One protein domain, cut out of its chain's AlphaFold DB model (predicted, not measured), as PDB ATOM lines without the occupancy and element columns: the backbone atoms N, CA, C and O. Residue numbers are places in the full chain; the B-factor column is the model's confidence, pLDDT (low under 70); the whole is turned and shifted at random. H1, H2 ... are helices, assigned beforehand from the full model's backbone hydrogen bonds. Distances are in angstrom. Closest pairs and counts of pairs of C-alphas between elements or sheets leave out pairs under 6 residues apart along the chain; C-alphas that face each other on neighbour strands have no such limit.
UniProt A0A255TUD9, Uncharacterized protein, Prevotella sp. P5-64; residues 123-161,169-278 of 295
ATOM      1  N   ASP A 123     168.501 169.354 128.073       56.94
ATOM      2  CA  ASP A 123     167.570 168.302 127.639       56.94
ATOM      3  C   ASP A 123     167.474 167.109 128.600       56.94
ATOM      4  O   ASP A 123     166.382 166.692 128.964       56.94
ATOM      5  N   THR A 124     168.589 166.572 129.100       59.66
ATOM      6  CA  THR A 124     168.549 165.377 129.956       59.66
ATOM      7  C   THR A 124     168.005 165.693 131.356       59.66
ATOM      8  O   THR A 124     167.492 164.793 132.018       59.66
ATOM      9  N   VAL A 125     168.104 166.945 131.847       63.47
ATOM     10  CA  VAL A 125     167.534 167.333 133.159       63.47
ATOM     11  C   VAL A 125     166.035 167.214 133.054       63.47
ATOM     12  O   VAL A 125     165.379 166.658 133.931       63.47
ATOM     13  N   LEU A 126     165.539 167.713 131.933       71.94
ATOM     14  CA  LEU A 126     164.144 167.740 131.595       71.94
ATOM     15  C   LEU A 126     163.619 166.324 131.322       71.94
ATOM     16  O   LEU A 126     162.622 165.937 131.917       71.94
ATOM     17  N   GLU A 127     164.349 165.500 130.561       68.12
ATOM     18  CA  GLU A 127     164.017 164.084 130.334       68.12
ATOM     19  C   GLU A 127     163.904 163.291 131.644       68.12
ATOM     20  O   GLU A 127     162.965 162.515 131.827       68.12
ATOM     21  N   VAL A 128     164.839 163.486 132.580       64.56
ATOM     22  CA  VAL A 128     164.782 162.837 133.898       64.56
ATOM     23  C   VAL A 128     163.594 163.355 134.705       64.56
ATOM     24  O   VAL A 128     162.915 162.565 135.358       64.56
ATOM     25  N   ALA A 129     163.316 164.657 134.650       75.12
ATOM     26  CA  ALA A 129     162.162 165.241 135.320       75.12
ATOM     27  C   ALA A 129     160.842 164.664 134.780       75.12
ATOM     28  O   ALA A 129     159.971 164.314 135.576       75.12
ATOM     29  N   TYR A 130     160.721 164.482 133.461       79.94
ATOM     30  CA  TYR A 130     159.568 163.838 132.829       79.94
ATOM     31  C   TYR A 130     159.427 162.373 133.226       79.94
ATOM     32  O   TYR A 130     158.335 161.947 133.591       79.94
ATOM     33  N   LEU A 131     160.525 161.614 133.233       70.94
ATOM     34  CA  LEU A 131     160.507 160.210 133.648       70.94
ATOM     35  C   LEU A 131     160.066 160.057 135.112       70.94
ATOM     36  O   LEU A 131     159.257 159.194 135.437       70.94
ATOM     37  N   LEU A 132     160.591 160.899 136.006       70.50
ATOM     38  CA  LEU A 132     160.204 160.892 137.417       70.50
ATOM     39  C   LEU A 132     158.752 161.335 137.605       70.50
ATOM     40  O   LEU A 132     158.059 160.779 138.454       70.50
ATOM     41  N   LEU A 133     158.293 162.316 136.823       81.69
ATOM     42  CA  LEU A 133     156.901 162.751 136.835       81.69
ATOM     43  C   LEU A 133     155.972 161.644 136.340       81.69
ATOM     44  O   LEU A 133     154.923 161.473 136.927       81.69
ATOM     45  N   GLN A 134     156.343 160.871 135.323       78.06
ATOM     46  CA  GLN A 134     155.510 159.785 134.803       78.06
ATOM     47  C   GLN A 134     155.244 158.685 135.845       78.06
ATOM     48  O   GLN A 134     154.166 158.108 135.857       78.06
ATOM     49  N   HIS A 135     156.208 158.415 136.729       67.19
ATOM     50  CA  HIS A 135     156.124 157.368 137.758       67.19
ATOM     51  C   HIS A 135     155.996 157.950 139.176       67.19
ATOM     52  O   HIS A 135     156.487 157.383 140.162       67.19
ATOM     53  N   TRP A 136     155.415 159.148 139.289       71.00
ATOM     54  CA  TRP A 136     155.397 159.899 140.540       71.00
ATOM     55  C   TRP A 136     154.634 159.176 141.656       71.00
ATOM     56  O   TRP A 136     155.026 159.261 142.824       71.00
ATOM     57  N   ASP A 137     153.565 158.467 141.307       64.25
ATOM     58  CA  ASP A 137     152.690 157.725 142.206       64.25
ATOM     59  C   ASP A 137     153.321 156.385 142.622       64.25
ATOM     60  O   ASP A 137     153.367 156.077 143.818       64.25
ATOM     61  N   GLU A 138     153.913 155.651 141.672       63.78
ATOM     62  CA  GLU A 138     154.642 154.398 141.898       63.78
ATOM     63  C   GLU A 138     155.762 154.574 142.933       63.78
ATOM     64  O   GLU A 138     155.989 153.714 143.792       63.78
ATOM     65  N   TYR A 139     156.451 155.717 142.873       55.56
ATOM     66  CA  TYR A 139     157.565 156.049 143.760       55.56
ATOM     67  C   TYR A 139     157.187 156.973 144.923       55.56
ATOM     68  O   TYR A 139     158.053 157.300 145.742       55.56
ATOM     69  N   ASN A 140     155.915 157.368 145.044       56.12
ATOM     70  CA  ASN A 140     155.413 158.274 146.079       56.12
ATOM     71  C   ASN A 140     156.266 159.557 146.204       56.12
ATOM     72  O   ASN A 140     156.697 159.956 147.295       56.12
ATOM     73  N   LEU A 141     156.563 160.174 145.058       62.28
ATOM     74  CA  LEU A 141     157.402 161.363 144.967       62.28
ATOM     75  C   LEU A 141     156.666 162.593 145.494       62.28
ATOM     76  O   LEU A 141     155.479 162.802 145.253       62.28
ATOM     77  N   SER A 142     157.396 163.451 146.209       69.75
ATOM     78  CA  SER A 142     156.836 164.724 146.663       69.75
ATOM     79  C   SER A 142     156.911 165.790 145.559       69.75
ATOM     80  O   SER A 142     157.921 165.844 144.849       69.75
ATOM     81  N   PRO A 143     155.945 166.726 145.481       72.00
ATOM     82  CA  PRO A 143     155.988 167.827 144.514       72.00
ATOM     83  C   PRO A 143     157.273 168.662 144.608       72.00
ATOM     84  O   PRO A 143     157.824 169.095 143.601       72.00
ATOM     85  N   LYS A 144     157.786 168.851 145.832       72.06
ATOM     86  CA  LYS A 144     159.037 169.578 146.105       72.06
ATOM     87  C   LYS A 144     160.261 168.874 145.521       72.06
ATOM     88  O   LYS A 144     161.204 169.535 145.110       72.06
ATOM     89  N   PHE A 145     160.253 167.543 145.515       66.75
ATOM     90  CA  PHE A 145     161.349 166.756 144.963       66.75
ATOM     91  C   PHE A 145     161.391 166.867 143.437       66.75
ATOM     92  O   PHE A 145     162.450 167.137 142.886       66.75
ATOM     93  N   LEU A 146     160.241 166.741 142.767       70.62
ATOM     94  CA  LEU A 146     160.140 166.930 141.315       70.62
ATOM     95  C   LEU A 146     160.504 168.363 140.905       70.62
ATOM     96  O   LEU A 146     161.274 168.565 139.970       70.62
ATOM     97  N   ALA A 147     160.028 169.360 141.654       76.44
ATOM     98  CA  ALA A 147     160.307 170.768 141.384       76.44
ATOM     99  C   ALA A 147     161.801 171.108 141.397       76.44
ATOM    100  O   ALA A 147     162.226 171.947 140.612       76.44
ATOM    101  N   ALA A 148     162.599 170.429 142.225       68.31
ATOM    102  CA  ALA A 148     164.040 170.652 142.284       68.31
ATOM    103  C   ALA A 148     164.744 170.370 140.941       68.31
ATOM    104  O   ALA A 148     165.729 171.034 140.626       68.31
ATOM    105  N   TYR A 149     164.235 169.435 140.127       68.75
ATOM    106  CA  TYR A 149     164.789 169.148 138.798       68.75
ATOM    107  C   TYR A 149     164.474 170.258 137.795       68.75
ATOM    108  O   TYR A 149     165.364 170.714 137.081       68.75
ATOM    109  N   PHE A 150     163.232 170.746 137.781       78.12
ATOM    110  CA  PHE A 150     162.835 171.862 136.919       78.12
ATOM    111  C   PHE A 150     163.501 173.181 137.336       78.12
ATOM    112  O   PHE A 150     163.901 173.966 136.483       78.12
ATOM    113  N   GLU A 151     163.698 173.405 138.638       74.12
ATOM    114  CA  GLU A 151     164.465 174.544 139.162       74.12
ATOM    115  C   GLU A 151     165.947 174.463 138.778       74.12
ATOM    116  O   GLU A 151     166.551 175.486 138.458       74.12
ATOM    117  N   ALA A 152     166.539 173.263 138.768       66.69
ATOM    118  CA  ALA A 152     167.906 173.067 138.297       66.69
ATOM    119  C   ALA A 152     168.031 173.364 136.794       66.69
ATOM    120  O   ALA A 152     168.955 174.070 136.393       66.69
ATOM    121  N   TYR A 153     167.077 172.896 135.985       70.44
ATOM    122  CA  TYR A 153     166.993 173.212 134.557       70.44
ATOM    123  C   TYR A 153     166.890 174.729 134.312       70.44
ATOM    124  O   TYR A 153     167.707 175.315 133.600       70.44
ATOM    125  N   ASP A 154     165.935 175.383 134.968       68.12
ATOM    126  CA  ASP A 154     165.698 176.825 134.857       68.12
ATOM    127  C   ASP A 154     166.916 177.646 135.330       68.12
ATOM    128  O   ASP A 154     167.275 178.661 134.733       68.12
ATOM    129  N   GLY A 155     167.613 177.171 136.368       65.50
ATOM    130  CA  GLY A 155     168.864 177.753 136.848       65.50
ATOM    131  C   GLY A 155     170.004 177.688 135.829       65.50
ATOM    132  O   GLY A 155     170.742 178.661 135.706       65.50
ATOM    133  N   THR A 156     170.123 176.587 135.077       59.72
ATOM    134  CA  THR A 156     171.158 176.437 134.037       59.72
ATOM    135  C   THR A 156     170.913 177.318 132.815       59.72
ATOM    136  O   THR A 156     171.869 177.831 132.239       59.72
ATOM    137  N   MET A 157     169.649 177.576 132.461       60.06
ATOM    138  CA  MET A 157     169.306 178.424 131.315       60.06
ATOM    139  C   MET A 157     169.645 179.904 131.551       60.06
ATOM    140  O   MET A 157     170.058 180.598 130.629       60.06
ATOM    141  N   ASN A 158     169.559 180.371 132.802       53.84
ATOM    142  CA  ASN A 158     169.935 181.739 133.179       53.84
ATOM    143  C   ASN A 158     171.447 182.032 133.021       53.84
ATOM    144  O   ASN A 158     171.847 183.195 133.081       53.84
ATOM    145  N   GLU A 159     172.305 181.014 132.864       49.19
ATOM    146  CA  GLU A 159     173.751 181.189 132.633       49.19
ATOM    147  C   GLU A 159     174.117 181.267 131.132       49.19
ATOM    148  O   GLU A 159     175.194 181.764 130.800       49.19
ATOM    149  N   GLU A 160     173.216 180.854 130.230       49.72
ATOM    150  CA  GLU A 160     173.377 180.881 128.760       49.72
ATOM    151  C   GLU A 160     172.593 182.024 128.075       49.72
ATOM    152  O   GLU A 160     172.473 182.048 126.851       49.72
ATOM    153  N   ASP A 161     172.105 182.995 128.857       47.91
ATOM    154  CA  ASP A 161     171.172 184.089 128.502       47.91
ATOM    155  C   ASP A 161     171.700 185.119 127.460       47.91
ATOM    156  O   ASP A 161     171.189 186.230 127.335       47.91
ATOM    157  N   ASN A 169     161.092 184.710 125.477       82.31
ATOM    158  CA  ASN A 169     160.401 185.048 126.712       82.31
ATOM    159  C   ASN A 169     160.455 183.850 127.667       82.31
ATOM    160  O   ASN A 169     159.880 182.790 127.400       82.31
ATOM    161  N   ARG A 170     161.124 184.043 128.805       82.69
ATOM    162  CA  ARG A 170     161.336 183.019 129.831       82.69
ATOM    163  C   ARG A 170     160.039 182.422 130.363       82.69
ATOM    164  O   ARG A 170     159.955 181.211 130.552       82.69
ATOM    165  N   GLU A 171     159.012 183.240 130.596       88.06
ATOM    166  CA  GLU A 171     157.743 182.720 131.110       88.06
ATOM    167  C   GLU A 171     157.009 181.867 130.073       88.06
ATOM    168  O   GLU A 171     156.381 180.875 130.438       88.06
ATOM    169  N   ASP A 172     157.133 182.203 128.785       88.19
ATOM    170  CA  ASP A 172     156.552 181.409 127.698       88.19
ATOM    171  C   ASP A 172     157.311 180.086 127.521       88.19
ATOM    172  O   ASP A 172     156.705 179.057 127.227       88.19
ATOM    173  N   HIS A 173     158.629 180.089 127.740       85.88
ATOM    174  CA  HIS A 173     159.443 178.871 127.763       85.88
ATOM    175  C   HIS A 173     159.046 177.943 128.916       85.88
ATOM    176  O   HIS A 173     158.724 176.776 128.694       85.88
ATOM    177  N   ASN A 174     158.955 178.477 130.135       89.25
ATOM    178  CA  ASN A 174     158.511 177.714 131.304       89.25
ATOM    179  C   ASN A 174     157.081 177.187 131.128       89.25
ATOM    180  O   ASN A 174     156.776 176.060 131.519       89.25
ATOM    181  N   ALA A 175     156.210 177.968 130.486       90.38
ATOM    182  CA  ALA A 175     154.862 177.538 130.152       90.38
ATOM    183  C   ALA A 175     154.835 176.349 129.187       90.38
ATOM    184  O   ALA A 175     154.061 175.418 129.402       90.38
ATOM    185  N   LYS A 176     155.690 176.345 128.158       87.81
ATOM    186  CA  LYS A 176     155.815 175.213 127.228       87.81
ATOM    187  C   LYS A 176     156.246 173.939 127.950       87.81
ATOM    188  O   LYS A 176     155.629 172.906 127.729       87.81
ATOM    189  N   ILE A 177     157.201 174.034 128.876       88.19
ATOM    190  CA  ILE A 177     157.643 172.893 129.693       88.19
ATOM    191  C   ILE A 177     156.496 172.333 130.533       88.19
ATOM    192  O   ILE A 177     156.292 171.125 130.561       88.19
ATOM    193  N   VAL A 178     155.723 173.193 131.206       90.88
ATOM    194  CA  VAL A 178     154.556 172.755 131.990       90.88
ATOM    195  C   VAL A 178     153.527 172.056 131.098       90.88
ATOM    196  O   VAL A 178     152.981 171.026 131.486       90.88
ATOM    197  N   LEU A 179     153.264 172.595 129.906       88.12
ATOM    198  CA  LEU A 179     152.338 172.003 128.935       88.12
ATOM    199  C   LEU A 179     152.854 170.670 128.377       88.12
ATOM    200  O   LEU A 179     152.060 169.763 128.147       88.12
ATOM    201  N   GLU A 180     154.167 170.517 128.235       84.88
ATOM    202  CA  GLU A 180     154.811 169.251 127.894       84.88
ATOM    203  C   GLU A 180     154.739 168.245 129.050       84.88
ATOM    204  O   GLU A 180     154.391 167.092 128.815       84.88
ATOM    205  N   CYS A 181     154.924 168.660 130.311       86.81
ATOM    206  CA  CYS A 181     154.705 167.798 131.483       86.81
ATOM    207  C   CYS A 181     153.306 167.173 131.483       86.81
ATOM    208  O   CYS A 181     153.162 166.002 131.828       86.81
ATOM    209  N   PHE A 182     152.279 167.931 131.077       84.12
ATOM    210  CA  PHE A 182     150.933 167.379 130.933       84.12
ATOM    211  C   PHE A 182     150.896 166.215 129.943       84.12
ATOM    212  O   PHE A 182     150.115 165.307 130.164       84.12
ATOM    213  N   SER A 183     151.722 166.179 128.898       79.12
ATOM    214  CA  SER A 183     151.732 165.048 127.955       79.12
ATOM    215  C   SER A 183     152.323 163.756 128.530       79.12
ATOM    216  O   SER A 183     152.085 162.676 127.995       79.12
ATOM    217  N   HIS A 184     153.070 163.859 129.633       75.44
ATOM    218  CA  HIS A 184     153.733 162.734 130.296       75.44
ATOM    219  C   HIS A 184     152.923 162.117 131.445       75.44
ATOM    220  O   HIS A 184     153.311 161.072 131.965       75.44
ATOM    221  N   LEU A 185     151.825 162.751 131.856       75.81
ATOM    222  CA  LEU A 185     150.930 162.219 132.883       75.81
ATOM    223  C   LEU A 185     150.102 161.063 132.305       75.81
ATOM    224  O   LEU A 185     149.496 161.217 131.247       75.81
ATOM    225  N   GLU A 186     150.051 159.923 132.999       64.38
ATOM    226  CA  GLU A 186     149.437 158.676 132.509       64.38
ATOM    227  C   GLU A 186     147.972 158.857 132.068       64.38
ATOM    228  O   GLU A 186     147.546 158.286 131.062       64.38
ATOM    229  N   PHE A 187     147.211 159.691 132.785       62.00
ATOM    230  CA  PHE A 187     145.786 159.932 132.520       62.00
ATOM    231  C   PHE A 187     145.524 161.186 131.694       62.00
ATOM    232  O   PHE A 187     144.386 161.477 131.315       62.00
ATOM    233  N   SER A 188     146.575 161.931 131.384       60.88
ATOM    234  CA  SER A 188     146.507 162.998 130.408       60.88
ATOM    235  C   SER A 188     146.610 162.380 129.020       60.88
ATOM    236  O   SER A 188     147.674 161.991 128.556       60.88
ATOM    237  N   VAL A 189     145.476 162.292 128.325       50.72
ATOM    238  CA  VAL A 189     145.335 161.680 126.983       50.72
ATOM    239  C   VAL A 189     146.052 162.487 125.881       50.72
ATOM    240  O   VAL A 189     145.843 162.317 124.680       50.72
ATOM    241  N   ILE A 190     146.908 163.419 126.274       55.62
ATOM    242  CA  ILE A 190     147.440 164.470 125.437       55.62
ATOM    243  C   ILE A 190     148.838 164.062 124.999       55.62
ATOM    244  O   ILE A 190     149.846 164.529 125.506       55.62
ATOM    245  N   PHE A 191     148.906 163.170 124.021       51.09
ATOM    246  CA  PHE A 191     150.192 162.712 123.497       51.09
ATOM    247  C   PHE A 191     150.771 163.670 122.433       51.09
ATOM    248  O   PHE A 191     151.923 163.528 122.044       51.09
ATOM    249  N   ASN A 192     149.973 164.629 121.928       53.28
ATOM    250  CA  ASN A 192     150.320 165.482 120.779       53.28
ATOM    251  C   ASN A 192     149.719 166.907 120.816       53.28
ATOM    252  O   ASN A 192     149.484 167.487 119.753       53.28
ATOM    253  N   LEU A 193     149.459 167.507 121.988       60.16
ATOM    254  CA  LEU A 193     148.976 168.897 121.995       60.16
ATOM    255  C   LEU A 193     150.026 169.809 121.364       60.16
ATOM    256  O   LEU A 193     151.142 169.930 121.864       60.16
ATOM    257  N   ARG A 194     149.647 170.497 120.287       67.44
ATOM    258  CA  ARG A 194     150.328 171.728 119.891       67.44
ATOM    259  C   ARG A 194     149.685 172.855 120.689       67.44
ATOM    260  O   ARG A 194     148.584 173.265 120.320       67.44
ATOM    261  N   PRO A 195     150.299 173.319 121.790       69.31
ATOM    262  CA  PRO A 195     149.699 174.375 122.584       69.31
ATOM    263  C   PRO A 195     149.546 175.630 121.723       69.31
ATOM    264  O   PRO A 195     150.502 176.067 121.081       69.31
ATOM    265  N   ASP A 196     148.335 176.184 121.686       81.81
ATOM    266  CA  ASP A 196     148.096 177.466 121.030       81.81
ATOM    267  C   ASP A 196     148.691 178.622 121.854       81.81
ATOM    268  O   ASP A 196     148.943 178.501 123.059       81.81
ATOM    269  N   ASP A 197     148.904 179.773 121.211       85.38
ATOM    270  CA  ASP A 197     149.490 180.943 121.876       85.38
ATOM    271  C   ASP A 197     148.646 181.406 123.076       85.38
ATOM    272  O   ASP A 197     149.180 181.915 124.061       85.38
ATOM    273  N   SER A 198     147.323 181.198 123.049       88.69
ATOM    274  CA  SER A 198     146.447 181.556 124.170       88.69
ATOM    275  C   SER A 198     146.703 180.690 125.404       88.69
ATOM    276  O   SER A 198     146.588 181.196 126.523       88.69
ATOM    277  N   LEU A 199     146.992 179.404 125.220       87.00
ATOM    278  CA  LEU A 199     147.271 178.445 126.280       87.00
ATOM    279  C   LEU A 199     148.648 178.702 126.886       87.00
ATOM    280  O   LEU A 199     148.775 178.757 128.110       87.00
ATOM    281  N   VAL A 200     149.647 178.942 126.032       89.62
ATOM    282  CA  VAL A 200     150.995 179.325 126.471       89.62
ATOM    283  C   VAL A 200     150.923 180.599 127.309       89.62
ATOM    284  O   VAL A 200     151.418 180.603 128.430       89.62
ATOM    285  N   GLN A 201     150.224 181.641 126.846       90.25
ATOM    286  CA  GLN A 201     150.088 182.893 127.602       90.25
ATOM    287  C   GLN A 201     149.328 182.723 128.924       90.25
ATOM    288  O   GLN A 201     149.674 183.356 129.924       90.25
ATOM    289  N   MET A 202     148.309 181.856 128.964       90.62
ATOM    290  CA  MET A 202     147.587 181.547 130.201       90.62
ATOM    291  C   MET A 202     148.525 180.958 131.258       90.62
ATOM    292  O   MET A 202     148.557 181.452 132.385       90.62
ATOM    293  N   VAL A 203     149.314 179.947 130.892       92.06
ATOM    294  CA  VAL A 203     150.279 179.300 131.792       92.06
ATOM    295  C   VAL A 203     151.433 180.251 132.128       92.06
ATOM    296  O   VAL A 203     151.788 180.390 133.294       92.06
ATOM    297  N   ALA A 204     151.961 180.988 131.149       91.31
ATOM    298  CA  ALA A 204     153.052 181.947 131.340       91.31
ATOM    299  C   ALA A 204     152.673 183.065 132.321       91.31
ATOM    300  O   ALA A 204     153.491 183.507 133.129       91.31
ATOM    301  N   SER A 205     151.409 183.502 132.304       90.75
ATOM    302  CA  SER A 205     150.918 184.538 133.215       90.75
ATOM    303  C   SER A 205     151.008 184.142 134.691       90.75
ATOM    304  O   SER A 205     151.135 185.025 135.540       90.75
ATOM    305  N   THR A 206     151.003 182.842 135.017       91.88
ATOM    306  CA  THR A 206     151.097 182.388 136.412       91.88
ATOM    307  C   THR A 206     152.502 182.544 136.976       91.88
ATOM    308  O   THR A 206     152.648 182.658 138.187       91.88
ATOM    309  N   PHE A 207     153.527 182.620 136.129       88.31
ATOM    310  CA  PHE A 207     154.893 182.921 136.550       88.31
ATOM    311  C   PHE A 207     155.122 184.429 136.778       88.31
ATOM    312  O   PHE A 207     156.172 184.812 137.288       88.31
ATOM    313  N   LYS A 208     154.144 185.297 136.459       84.62
ATOM    314  CA  LYS A 208     154.256 186.761 136.581       84.62
ATOM    315  C   LYS A 208     153.561 187.310 137.839       84.62
ATOM    316  O   LYS A 208     152.438 186.948 138.178       84.62
ATOM    317  N   GLY A 209     154.185 188.307 138.475       72.06
ATOM    318  CA  GLY A 209     153.539 189.205 139.445       72.06
ATOM    319  C   GLY A 209     153.502 188.735 140.908       72.06
ATOM    320  O   GLY A 209     154.153 187.778 141.312       72.06
ATOM    321  N   ALA A 210     152.735 189.452 141.741       54.53
ATOM    322  CA  ALA A 210     152.749 189.334 143.209       54.53
ATOM    323  C   ALA A 210     152.153 188.023 143.780       54.53
ATOM    324  O   ALA A 210     152.131 187.842 144.996       54.53
ATOM    325  N   GLY A 211     151.680 187.119 142.917       65.94
ATOM    326  CA  GLY A 211     151.154 185.793 143.259       65.94
ATOM    327  C   GLY A 211     151.761 184.675 142.408       65.94
ATOM    328  O   GLY A 211     151.090 183.669 142.181       65.94
ATOM    329  N   GLN A 212     152.986 184.881 141.909       82.88
ATOM    330  CA  GLN A 212     153.663 183.968 140.990       82.88
ATOM    331  C   GLN A 212     153.700 182.524 141.506       82.88
ATOM    332  O   GLN A 212     153.939 182.255 142.688       82.88
ATOM    333  N   TRP A 213     153.479 181.585 140.601       91.94
ATOM    334  CA  TRP A 213     153.579 180.166 140.871       91.94
ATOM    335  C   TRP A 213     155.038 179.727 140.797       91.94
ATOM    336  O   TRP A 213     155.758 180.064 139.861       91.94
ATOM    337  N   SER A 214     155.472 178.964 141.798       89.25
ATOM    338  CA  SER A 214     156.757 178.271 141.766       89.25
ATOM    339  C   SER A 214     156.636 176.940 141.025       89.25
ATOM    340  O   SER A 214     155.535 176.399 140.883       89.25
ATOM    341  N   TRP A 215     157.771 176.352 140.640       86.81
ATOM    342  CA  TRP A 215     157.817 174.982 140.124       86.81
ATOM    343  C   TRP A 215     157.176 173.982 141.091       86.81
ATOM    344  O   TRP A 215     156.429 173.108 140.667       86.81
ATOM    345  N   THR A 216     157.356 174.168 142.404       85.38
ATOM    346  CA  THR A 216     156.669 173.356 143.427       85.38
ATOM    347  C   THR A 216     155.146 173.452 143.317       85.38
ATOM    348  O   THR A 216     154.469 172.423 143.361       85.38
ATOM    349  N   LYS A 217     154.604 174.665 143.148       91.06
ATOM    350  CA  LYS A 217     153.158 174.873 143.005       91.06
ATOM    351  C   LYS A 217     152.636 174.256 141.707       91.06
ATOM    352  O   LYS A 217     151.575 173.646 141.711       91.06
ATOM    353  N   TRP A 218     153.403 174.333 140.620       92.56
ATOM    354  CA  TRP A 218     153.070 173.651 139.368       92.56
ATOM    355  C   TRP A 218     153.089 172.127 139.484       92.56
ATOM    356  O   TRP A 218     152.155 171.493 139.006       92.56
ATOM    357  N   MET A 219     154.076 171.534 140.163       89.12
ATOM    358  CA  MET A 219     154.106 170.083 140.393       89.12
ATOM    359  C   MET A 219     152.904 169.615 141.219       89.12
ATOM    360  O   MET A 219     152.266 168.630 140.867       89.12
ATOM    361  N   GLN A 220     152.529 170.361 142.265       87.75
ATOM    362  CA  GLN A 220     151.296 170.100 143.018       87.75
ATOM    363  C   GLN A 220     150.059 170.137 142.109       87.75
ATOM    364  O   GLN A 220     149.190 169.271 142.206       87.75
ATOM    365  N   ALA A 221     149.996 171.121 141.209       90.88
ATOM    366  CA  ALA A 221     148.889 171.275 140.278       90.88
ATOM    367  C   ALA A 221     148.826 170.138 139.249       90.88
ATOM    368  O   ALA A 221     147.744 169.624 138.999       90.88
ATOM    369  N   LEU A 222     149.963 169.722 138.688       89.38
ATOM    370  CA  LEU A 222     150.056 168.610 137.735       89.38
ATOM    371  C   LEU A 222     149.597 167.295 138.369       89.38
ATOM    372  O   LEU A 222     148.746 166.619 137.806       89.38
ATOM    373  N   MET A 223     150.079 166.986 139.576       83.62
ATOM    374  CA  MET A 223     149.667 165.787 140.318       83.62
ATOM    375  C   MET A 223     148.169 165.815 140.659       83.62
ATOM    376  O   MET A 223     147.479 164.805 140.555       83.62
ATOM    377  N   TYR A 224     147.632 166.985 141.027       85.88
ATOM    378  CA  TYR A 224     146.192 167.146 141.230       85.88
ATOM    379  C   TYR A 224     145.398 166.951 139.931       85.88
ATOM    380  O   TYR A 224     144.355 166.308 139.938       85.88
ATOM    381  N   MET A 225     145.883 167.495 138.816       85.00
ATOM    382  CA  MET A 225     145.233 167.367 137.514       85.00
ATOM    383  C   MET A 225     145.223 165.919 137.025       85.00
ATOM    384  O   MET A 225     144.194 165.483 136.525       85.00
ATOM    385  N   ASP A 226     146.307 165.171 137.229       80.25
ATOM    386  CA  ASP A 226     146.389 163.731 136.949       80.25
ATOM    387  C   ASP A 226     145.314 162.950 137.727       80.25
ATOM    388  O   ASP A 226     144.545 162.173 137.160       80.25
ATOM    389  N   PHE A 227     145.150 163.270 139.017       77.38
ATOM    390  CA  PHE A 227     144.091 162.706 139.857       77.38
ATOM    391  C   PHE A 227     142.675 163.060 139.372       77.38
ATOM    392  O   PHE A 227     141.783 162.216 139.394       77.38
ATOM    393  N   VAL A 228     142.434 164.297 138.927       79.88
ATOM    394  CA  VAL A 228     141.123 164.701 138.383       79.88
ATOM    395  C   VAL A 228     140.867 164.012 137.033       79.88
ATOM    396  O   VAL A 228     139.765 163.537 136.766       79.88
ATOM    397  N   LEU A 229     141.886 163.887 136.183       73.00
ATOM    398  CA  LEU A 229     141.785 163.228 134.878       73.00
ATOM    399  C   LEU A 229     141.492 161.721 134.981       73.00
ATOM    400  O   LEU A 229     140.781 161.205 134.120       73.00
ATOM    401  N   MET A 230     141.911 161.050 136.063       70.56
ATOM    402  CA  MET A 230     141.558 159.649 136.371       70.56
ATOM    403  C   MET A 230     140.046 159.357 136.444       70.56
ATOM    404  O   MET A 230     139.649 158.191 136.424       70.56
ATOM    405  N   GLY A 231     139.185 160.377 136.533       63.00
ATOM    406  CA  GLY A 231     137.729 160.197 136.488       63.00
ATOM    407  C   GLY A 231     136.933 161.007 137.504       63.00
ATOM    408  O   GLY A 231     135.735 160.765 137.648       63.00
ATOM    409  N   GLU A 232     137.556 161.960 138.199       60.38
ATOM    410  CA  GLU A 232     136.839 162.895 139.065       60.38
ATOM    411  C   GLU A 232     136.491 164.170 138.284       60.38
ATOM    412  O   GLU A 232     137.303 164.728 137.547       60.38
ATOM    413  N   ASP A 233     135.261 164.666 138.420       67.56
ATOM    414  CA  ASP A 233     134.924 165.975 137.869       67.56
ATOM    415  C   ASP A 233     135.669 167.066 138.640       67.56
ATOM    416  O   ASP A 233     135.763 167.033 139.869       67.56
ATOM    417  N   PHE A 234     136.156 168.080 137.920       77.31
ATOM    418  CA  PHE A 234     136.755 169.237 138.574       77.31
ATOM    419  C   PHE A 234     135.701 169.871 139.505       77.31
ATOM    420  O   PHE A 234     134.627 170.250 139.017       77.31
ATOM    421  N   PRO A 235     135.971 170.002 140.818       71.94
ATOM    422  CA  PRO A 235     134.967 170.417 141.790       71.94
ATOM    423  C   PRO A 235     134.366 171.786 141.451       71.94
ATOM    424  O   PRO A 235     135.031 172.668 140.900       71.94
ATOM    425  N   ASP A 236     133.090 171.983 141.796       71.75
ATOM    426  CA  ASP A 236     132.405 173.265 141.618       71.75
ATOM    427  C   ASP A 236     132.892 174.271 142.674       71.75
ATOM    428  O   ASP A 236     132.288 174.425 143.736       71.75
ATOM    429  N   ILE A 237     134.013 174.935 142.372       71.38
ATOM    430  CA  ILE A 237     134.721 175.868 143.268       71.38
ATOM    431  C   ILE A 237     133.802 176.995 143.766       71.38
ATOM    432  O   ILE A 237     133.986 177.501 144.874       71.38
ATOM    433  N   ASP A 238     132.816 177.401 142.961       69.88
ATOM    434  CA  ASP A 238     131.901 178.494 143.300       69.88
ATOM    435  C   ASP A 238     130.757 178.040 144.229       69.88
ATOM    436  O   ASP A 238     130.137 178.880 144.884       69.88
ATOM    437  N   LYS A 239     130.495 176.726 144.328       67.19
ATOM    438  CA  LYS A 239     129.519 176.131 145.263       67.19
ATOM    439  C   LYS A 239     130.156 175.407 146.449       67.19
ATOM    440  O   LYS A 239     129.455 175.132 147.420       67.19
ATOM    441  N   SER A 240     131.444 175.079 146.378       62.56
ATOM    442  CA  SER A 240     132.185 174.438 147.462       62.56
ATOM    443  C   SER A 240     132.693 175.468 148.471       62.56
ATOM    444  O   SER A 240     133.287 176.480 148.085       62.56
ATOM    445  N   ASP A 241     132.532 175.188 149.765       67.94
ATOM    446  CA  ASP A 241     133.219 175.953 150.805       67.94
ATOM    447  C   ASP A 241     134.739 175.825 150.646       67.94
ATOM    448  O   ASP A 241     135.248 174.796 150.200       67.94
ATOM    449  N   GLU A 242     135.479 176.875 151.010       63.34
ATOM    450  CA  GLU A 242     136.931 176.955 150.785       63.34
ATOM    451  C   GLU A 242     137.705 175.832 151.497       63.34
ATOM    452  O   GLU A 242     138.747 175.383 151.025       63.34
ATOM    453  N   ASP A 243     137.148 175.324 152.596       64.88
ATOM    454  CA  ASP A 243     137.688 174.182 153.325       64.88
ATOM    455  C   ASP A 243     137.455 172.858 152.585       64.88
ATOM    456  O   ASP A 243     138.250 171.936 152.726       64.88
ATOM    457  N   SER A 244     136.425 172.740 151.743       66.62
ATOM    458  CA  SER A 244     136.021 171.476 151.110       66.62
ATOM    459  C   SER A 244     137.109 170.869 150.224       66.62
ATOM    460  O   SER A 244     137.264 169.652 150.214       66.62
ATOM    461  N   TYR A 245     137.858 171.690 149.486       64.44
ATOM    462  CA  TYR A 245     138.923 171.210 148.602       64.44
ATOM    463  C   TYR A 245     140.311 171.267 149.254       64.44
ATOM    464  O   TYR A 245     141.178 170.477 148.894       64.44
ATOM    465  N   LYS A 246     140.524 172.112 150.276       65.50
ATOM    466  CA  LYS A 246     141.803 172.211 151.010       65.50
ATOM    467  C   LYS A 246     142.171 170.962 151.822       65.50
ATOM    468  O   LYS A 246     143.327 170.819 152.207       65.50
ATOM    469  N   HIS A 247     141.223 170.051 152.068       63.19
ATOM    470  CA  HIS A 247     141.511 168.746 152.679       63.19
ATOM    471  C   HIS A 247     142.328 167.827 151.757       63.19
ATOM    472  O   HIS A 247     142.920 166.857 152.230       63.19
ATOM    473  N   ASN A 248     142.376 168.121 150.454       66.81
ATOM    474  CA  ASN A 248     143.232 167.408 149.525       66.81
ATOM    475  C   ASN A 248     144.678 167.921 149.662       66.81
ATOM    476  O   ASN A 248     144.957 169.109 149.488       66.81
ATOM    477  N   ALA A 249     145.595 167.000 149.963       66.06
ATOM    478  CA  ALA A 249     147.005 167.292 150.206       66.06
ATOM    479  C   ALA A 249     147.720 167.952 149.010       66.06
ATOM    480  O   ALA A 249     148.740 168.608 149.209       66.06
ATOM    481  N   PHE A 250     147.196 167.805 147.789       67.50
ATOM    482  CA  PHE A 250     147.765 168.422 146.591       67.50
ATOM    483  C   PHE A 250     147.377 169.896 146.437       67.50
ATOM    484  O   PHE A 250     148.167 170.669 145.906       67.50
ATOM    485  N   VAL A 251     146.200 170.311 146.924       71.56
ATOM    486  CA  VAL A 251     145.648 171.660 146.675       71.56
ATOM    487  C   VAL A 251     145.462 172.515 147.933       71.56
ATOM    488  O   VAL A 251     144.842 173.577 147.880       71.56
ATOM    489  N   CYS A 252     146.030 172.106 149.070       73.25
ATOM    490  CA  CYS A 252     145.929 172.847 150.334       73.25
ATOM    491  C   CYS A 252     146.471 174.287 150.253       73.25
ATOM    492  O   CYS A 252     145.956 175.179 150.929       73.25
ATOM    493  N   ASP A 253     147.460 174.519 149.385       80.69
ATOM    494  CA  ASP A 253     148.141 175.808 149.210       80.69
ATOM    495  C   ASP A 253     147.516 176.686 148.102       80.69
ATOM    496  O   ASP A 253     148.031 177.762 147.786       80.69
ATOM    497  N   PHE A 254     146.406 176.253 147.491       86.50
ATOM    498  CA  PHE A 254     145.784 176.933 146.352       86.50
ATOM    499  C   PHE A 254     144.683 177.898 146.802       86.50
ATOM    500  O   PHE A 254     143.774 177.562 147.568       86.50
ATOM    501  N   SER A 255     144.733 179.126 146.284       87.62
ATOM    502  CA  SER A 255     143.651 180.095 146.444       87.62
ATOM    503  C   SER A 255     142.455 179.744 145.550       87.62
ATOM    504  O   SER A 255     142.578 179.002 144.575       87.62
ATOM    505  N   LYS A 256     141.283 180.338 145.813       83.75
ATOM    506  CA  LYS A 256     140.122 180.216 144.909       83.75
ATOM    507  C   LYS A 256     140.442 180.646 143.478       83.75
ATOM    508  O   LYS A 256     139.918 180.066 142.532       83.75
ATOM    509  N   GLN A 257     141.290 181.661 143.318       87.00
ATOM    510  CA  GLN A 257     141.703 182.125 142.000       87.00
ATOM    511  C   GLN A 257     142.580 181.087 141.296       87.00
ATOM    512  O   GLN A 257     142.366 180.821 140.118       87.00
ATOM    513  N   ASP A 258     143.504 180.457 142.024       89.25
ATOM    514  CA  ASP A 258     144.348 179.391 141.483       89.25
ATOM    515  C   ASP A 258     143.507 178.195 141.021       89.25
ATOM    516  O   ASP A 258     143.690 177.691 139.916       89.25
ATOM    517  N   MET A 259     142.519 177.793 141.825       87.69
ATOM    518  CA  MET A 259     141.605 176.709 141.460       87.69
ATOM    519  C   MET A 259     140.779 177.050 140.214       87.69
ATOM    520  O   MET A 259     140.563 176.186 139.368       87.69
ATOM    521  N   ARG A 260     140.337 178.307 140.054       88.19
ATOM    522  CA  ARG A 260     139.620 178.746 138.843       88.19
ATOM    523  C   ARG A 260     140.494 178.658 137.597       88.19
ATOM    524  O   ARG A 260     139.997 178.221 136.563       88.19
ATOM    525  N   LEU A 261     141.769 179.032 137.708       89.31
ATOM    526  CA  LEU A 261     142.738 178.898 136.618       89.31
ATOM    527  C   LEU A 261     142.945 177.427 136.240       89.31
ATOM    528  O   LEU A 261     142.871 177.095 135.061       89.31
ATOM    529  N   LEU A 262     143.117 176.534 137.221       89.94
ATOM    530  CA  LEU A 262     143.235 175.091 136.962       89.94
ATOM    531  C   LEU A 262     141.988 174.511 136.301       89.94
ATOM    532  O   LEU A 262     142.100 173.720 135.369       89.94
ATOM    533  N   ARG A 263     140.801 174.946 136.731       88.75
ATOM    534  CA  ARG A 263     139.536 174.561 136.102       88.75
ATOM    535  C   ARG A 263     139.478 175.014 134.643       88.75
ATOM    536  O   ARG A 263     139.074 174.243 133.779       88.75
ATOM    537  N   GLU A 264     139.848 176.262 134.361       89.62
ATOM    538  CA  GLU A 264     139.868 176.790 132.995       89.62
ATOM    539  C   GLU A 264     140.861 176.026 132.111       89.62
ATOM    540  O   GLU A 264     140.499 175.603 131.010       89.62
ATOM    541  N   LEU A 265     142.068 175.778 132.627       88.56
ATOM    542  CA  LEU A 265     143.099 174.982 131.968       88.56
ATOM    543  C   LEU A 265     142.591 173.567 131.657       88.56
ATOM    544  O   LEU A 265     142.664 173.130 130.514       88.56
ATOM    545  N   PHE A 266     141.992 172.888 132.638       86.69
ATOM    546  CA  PHE A 266     141.422 171.547 132.490       86.69
ATOM    547  C   PHE A 266     140.402 171.458 131.354       86.69
ATOM    548  O   PHE A 266     140.503 170.591 130.486       86.69
ATOM    549  N   TYR A 267     139.425 172.368 131.321       86.06
ATOM    550  CA  TYR A 267     138.400 172.345 130.275       86.06
ATOM    551  C   TYR A 267     138.945 172.735 128.902       86.06
ATOM    552  O   TYR A 267     138.470 172.207 127.898       86.06
ATOM    553  N   LYS A 268     139.938 173.630 128.837       85.62
ATOM    554  CA  LYS A 268     140.628 173.942 127.581       85.62
ATOM    555  C   LYS A 268     141.370 172.723 127.035       85.62
ATOM    556  O   LYS A 268     141.199 172.408 125.862       85.62
ATOM    557  N   LEU A 269     142.122 172.022 127.882       81.56
ATOM    558  CA  LEU A 269     142.848 170.803 127.516       81.56
ATOM    559  C   LEU A 269     141.889 169.698 127.036       81.56
ATOM    560  O   LEU A 269     142.060 169.193 125.929       81.56
ATOM    561  N   LYS A 270     140.807 169.418 127.781       79.69
ATOM    562  CA  LYS A 270     139.761 168.456 127.363       79.69
ATOM    563  C   LYS A 270     139.063 168.834 126.056       79.69
ATOM    564  O   LYS A 270     138.644 167.968 125.294       79.69
ATOM    565  N   LYS A 271     138.871 170.131 125.797       81.69
ATOM    566  CA  LYS A 271     138.272 170.584 124.538       81.69
ATOM    567  C   LYS A 271     139.205 170.302 123.357       81.69
ATOM    568  O   LYS A 271     138.735 169.807 122.340       81.69
ATOM    569  N   MET A 272     140.498 170.590 123.509       76.94
ATOM    570  CA  MET A 272     141.500 170.339 122.467       76.94
ATOM    571  C   MET A 272     141.652 168.843 122.160       76.94
ATOM    572  O   MET A 272     141.709 168.477 120.995       76.94
ATOM    573  N   GLU A 273     141.592 167.980 123.179       72.62
ATOM    574  CA  GLU A 273     141.534 166.519 123.004       72.62
ATOM    575  C   GLU A 273     140.370 166.090 122.090       72.62
ATOM    576  O   GLU A 273     140.541 165.293 121.164       72.62
ATOM    577  N   LYS A 274     139.174 166.644 122.324       72.88
ATOM    578  CA  LYS A 274     137.987 166.318 121.532       72.88
ATOM    579  C   LYS A 274     138.121 166.785 120.081       72.88
ATOM    580  O   LYS A 274     137.825 166.012 119.171       72.88
ATOM    581  N   ASP A 275     138.571 168.019 119.877       71.69
ATOM    582  CA  ASP A 275     138.713 168.606 118.543       71.69
ATOM    583  C   ASP A 275     139.748 167.820 117.693       71.69
ATOM    584  O   ASP A 275     139.488 167.553 116.517       71.69
ATOM    585  N   ASP A 276     140.852 167.341 118.289       63.31
ATOM    586  CA  ASP A 276     141.849 166.495 117.604       63.31
ATOM    587  C   ASP A 276     141.293 165.107 117.227       63.31
ATOM    588  O   ASP A 276     141.541 164.617 116.119       63.31
ATOM    589  N   SER A 277     140.493 164.484 118.105       60.22
ATOM    590  CA  SER A 277     139.886 163.170 117.835       60.22
ATOM    591  C   SER A 277     138.933 163.192 116.627       60.22
ATOM    592  O   SER A 277     138.997 162.322 115.753       60.22
ATOM    593  N   GLU A 278     138.120 164.248 116.500       59.91
ATOM    594  CA  GLU A 278     137.199 164.449 115.370       59.91
ATOM    595  C   GLU A 278     137.962 164.709 114.049       59.91
ATOM    596  O   GLU A 278     137.520 164.335 112.951       59.91
TER     597      GLU A 278
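Overview. This is residues 123 to 161 and 169 to 278 of the 295 residues of an uncharacterized protein of Prevotella sp. P5-64 (UniProt A0A255TUD9). A cluster of helices set at varied angles: the hairpin of H1 and H2 makes one end, H3 and H5 lie nearest the middle, and the long H7 stands on the other side of H5 from that hairpin. H4 crosses H3, and the short H6, with the link before it, lies at the end away from the hairpin. The printed part has 149 residues with seven named helices, H1 to H7 in order along the chain, and no named strand; the class is all helix. The whole is compact, with a radius of gyration of the C-alphas of 15.1 A, and spans 47 by 38 by 34 A.

Arrangement. H1, residues 123 to 134, and H2, residues 143 to 157, form a helical hairpin: they touch, closest at the C-alphas of Ala 129 and Tyr 149, 5.9 A apart, at a shallow tilt of 14 degrees, opposite ways. Residues 130 to 134 of H1 touch H3, residues 170 to 184, closest at the C-alphas of Gln 134 and His 184, 5.7 A apart. H4, residues 197 to 206, touches H3 about perpendicular, at 75 degrees, closest at the C-alphas of Glu 171 and Ala 204, 4.8 A apart. H5, residues 215 to 229, touches H2 at a steep tilt of 52 degrees, closest at the C-alphas of Ala 147 and Thr 216, 4.9 A apart. H5 and H3 only just touch, with 3 pairs of C-alphas within 8 A, the closest being Phe 182 and Leu 222 at 7.0 A. H6, residues 242 to 246, touches no helix. H7, residues 256 to 278, and H5 only just touch, with 3 pairs of C-alphas within 8 A, the closest being Met 225 and Phe 266 at 7.6 A. Every O i to N i+4 pair is within hydrogen-bond range in H1, H5 and H7, against 9 of 11 in H2 and in H3, 5 of 6 in H4, and 0 of 1 in H6, where 1 of 2 O i to N i+3 pairs is within range.

Along the chain. H1 begins at C-alpha 123, (167.570, 168.302, 127.639), and is 16.4 A long from first to last C-alpha. H2 measures 21.5 A, H3 21.7 A, H4 14.7 A, H5 20.6 A and H6 6.8 A. H7, the longest at 33.6 A, ends at C-alpha 278, (137.199, 164.449, 115.370).

Size, cuts and confidence. The C-alphas farthest apart, of Glu 160 and Lys 239, are 47.1 A apart. Residues 162 to 168 are not printed, and C-alphas 161 and 169 are 11.0 A apart across the cut. The links H3 to H4 and H5 to H6 are long. The mean pLDDT of the printed part is 75.1, and 55 residues are under 70, among them 154 to 161, 186 to 195 and 238 to 250.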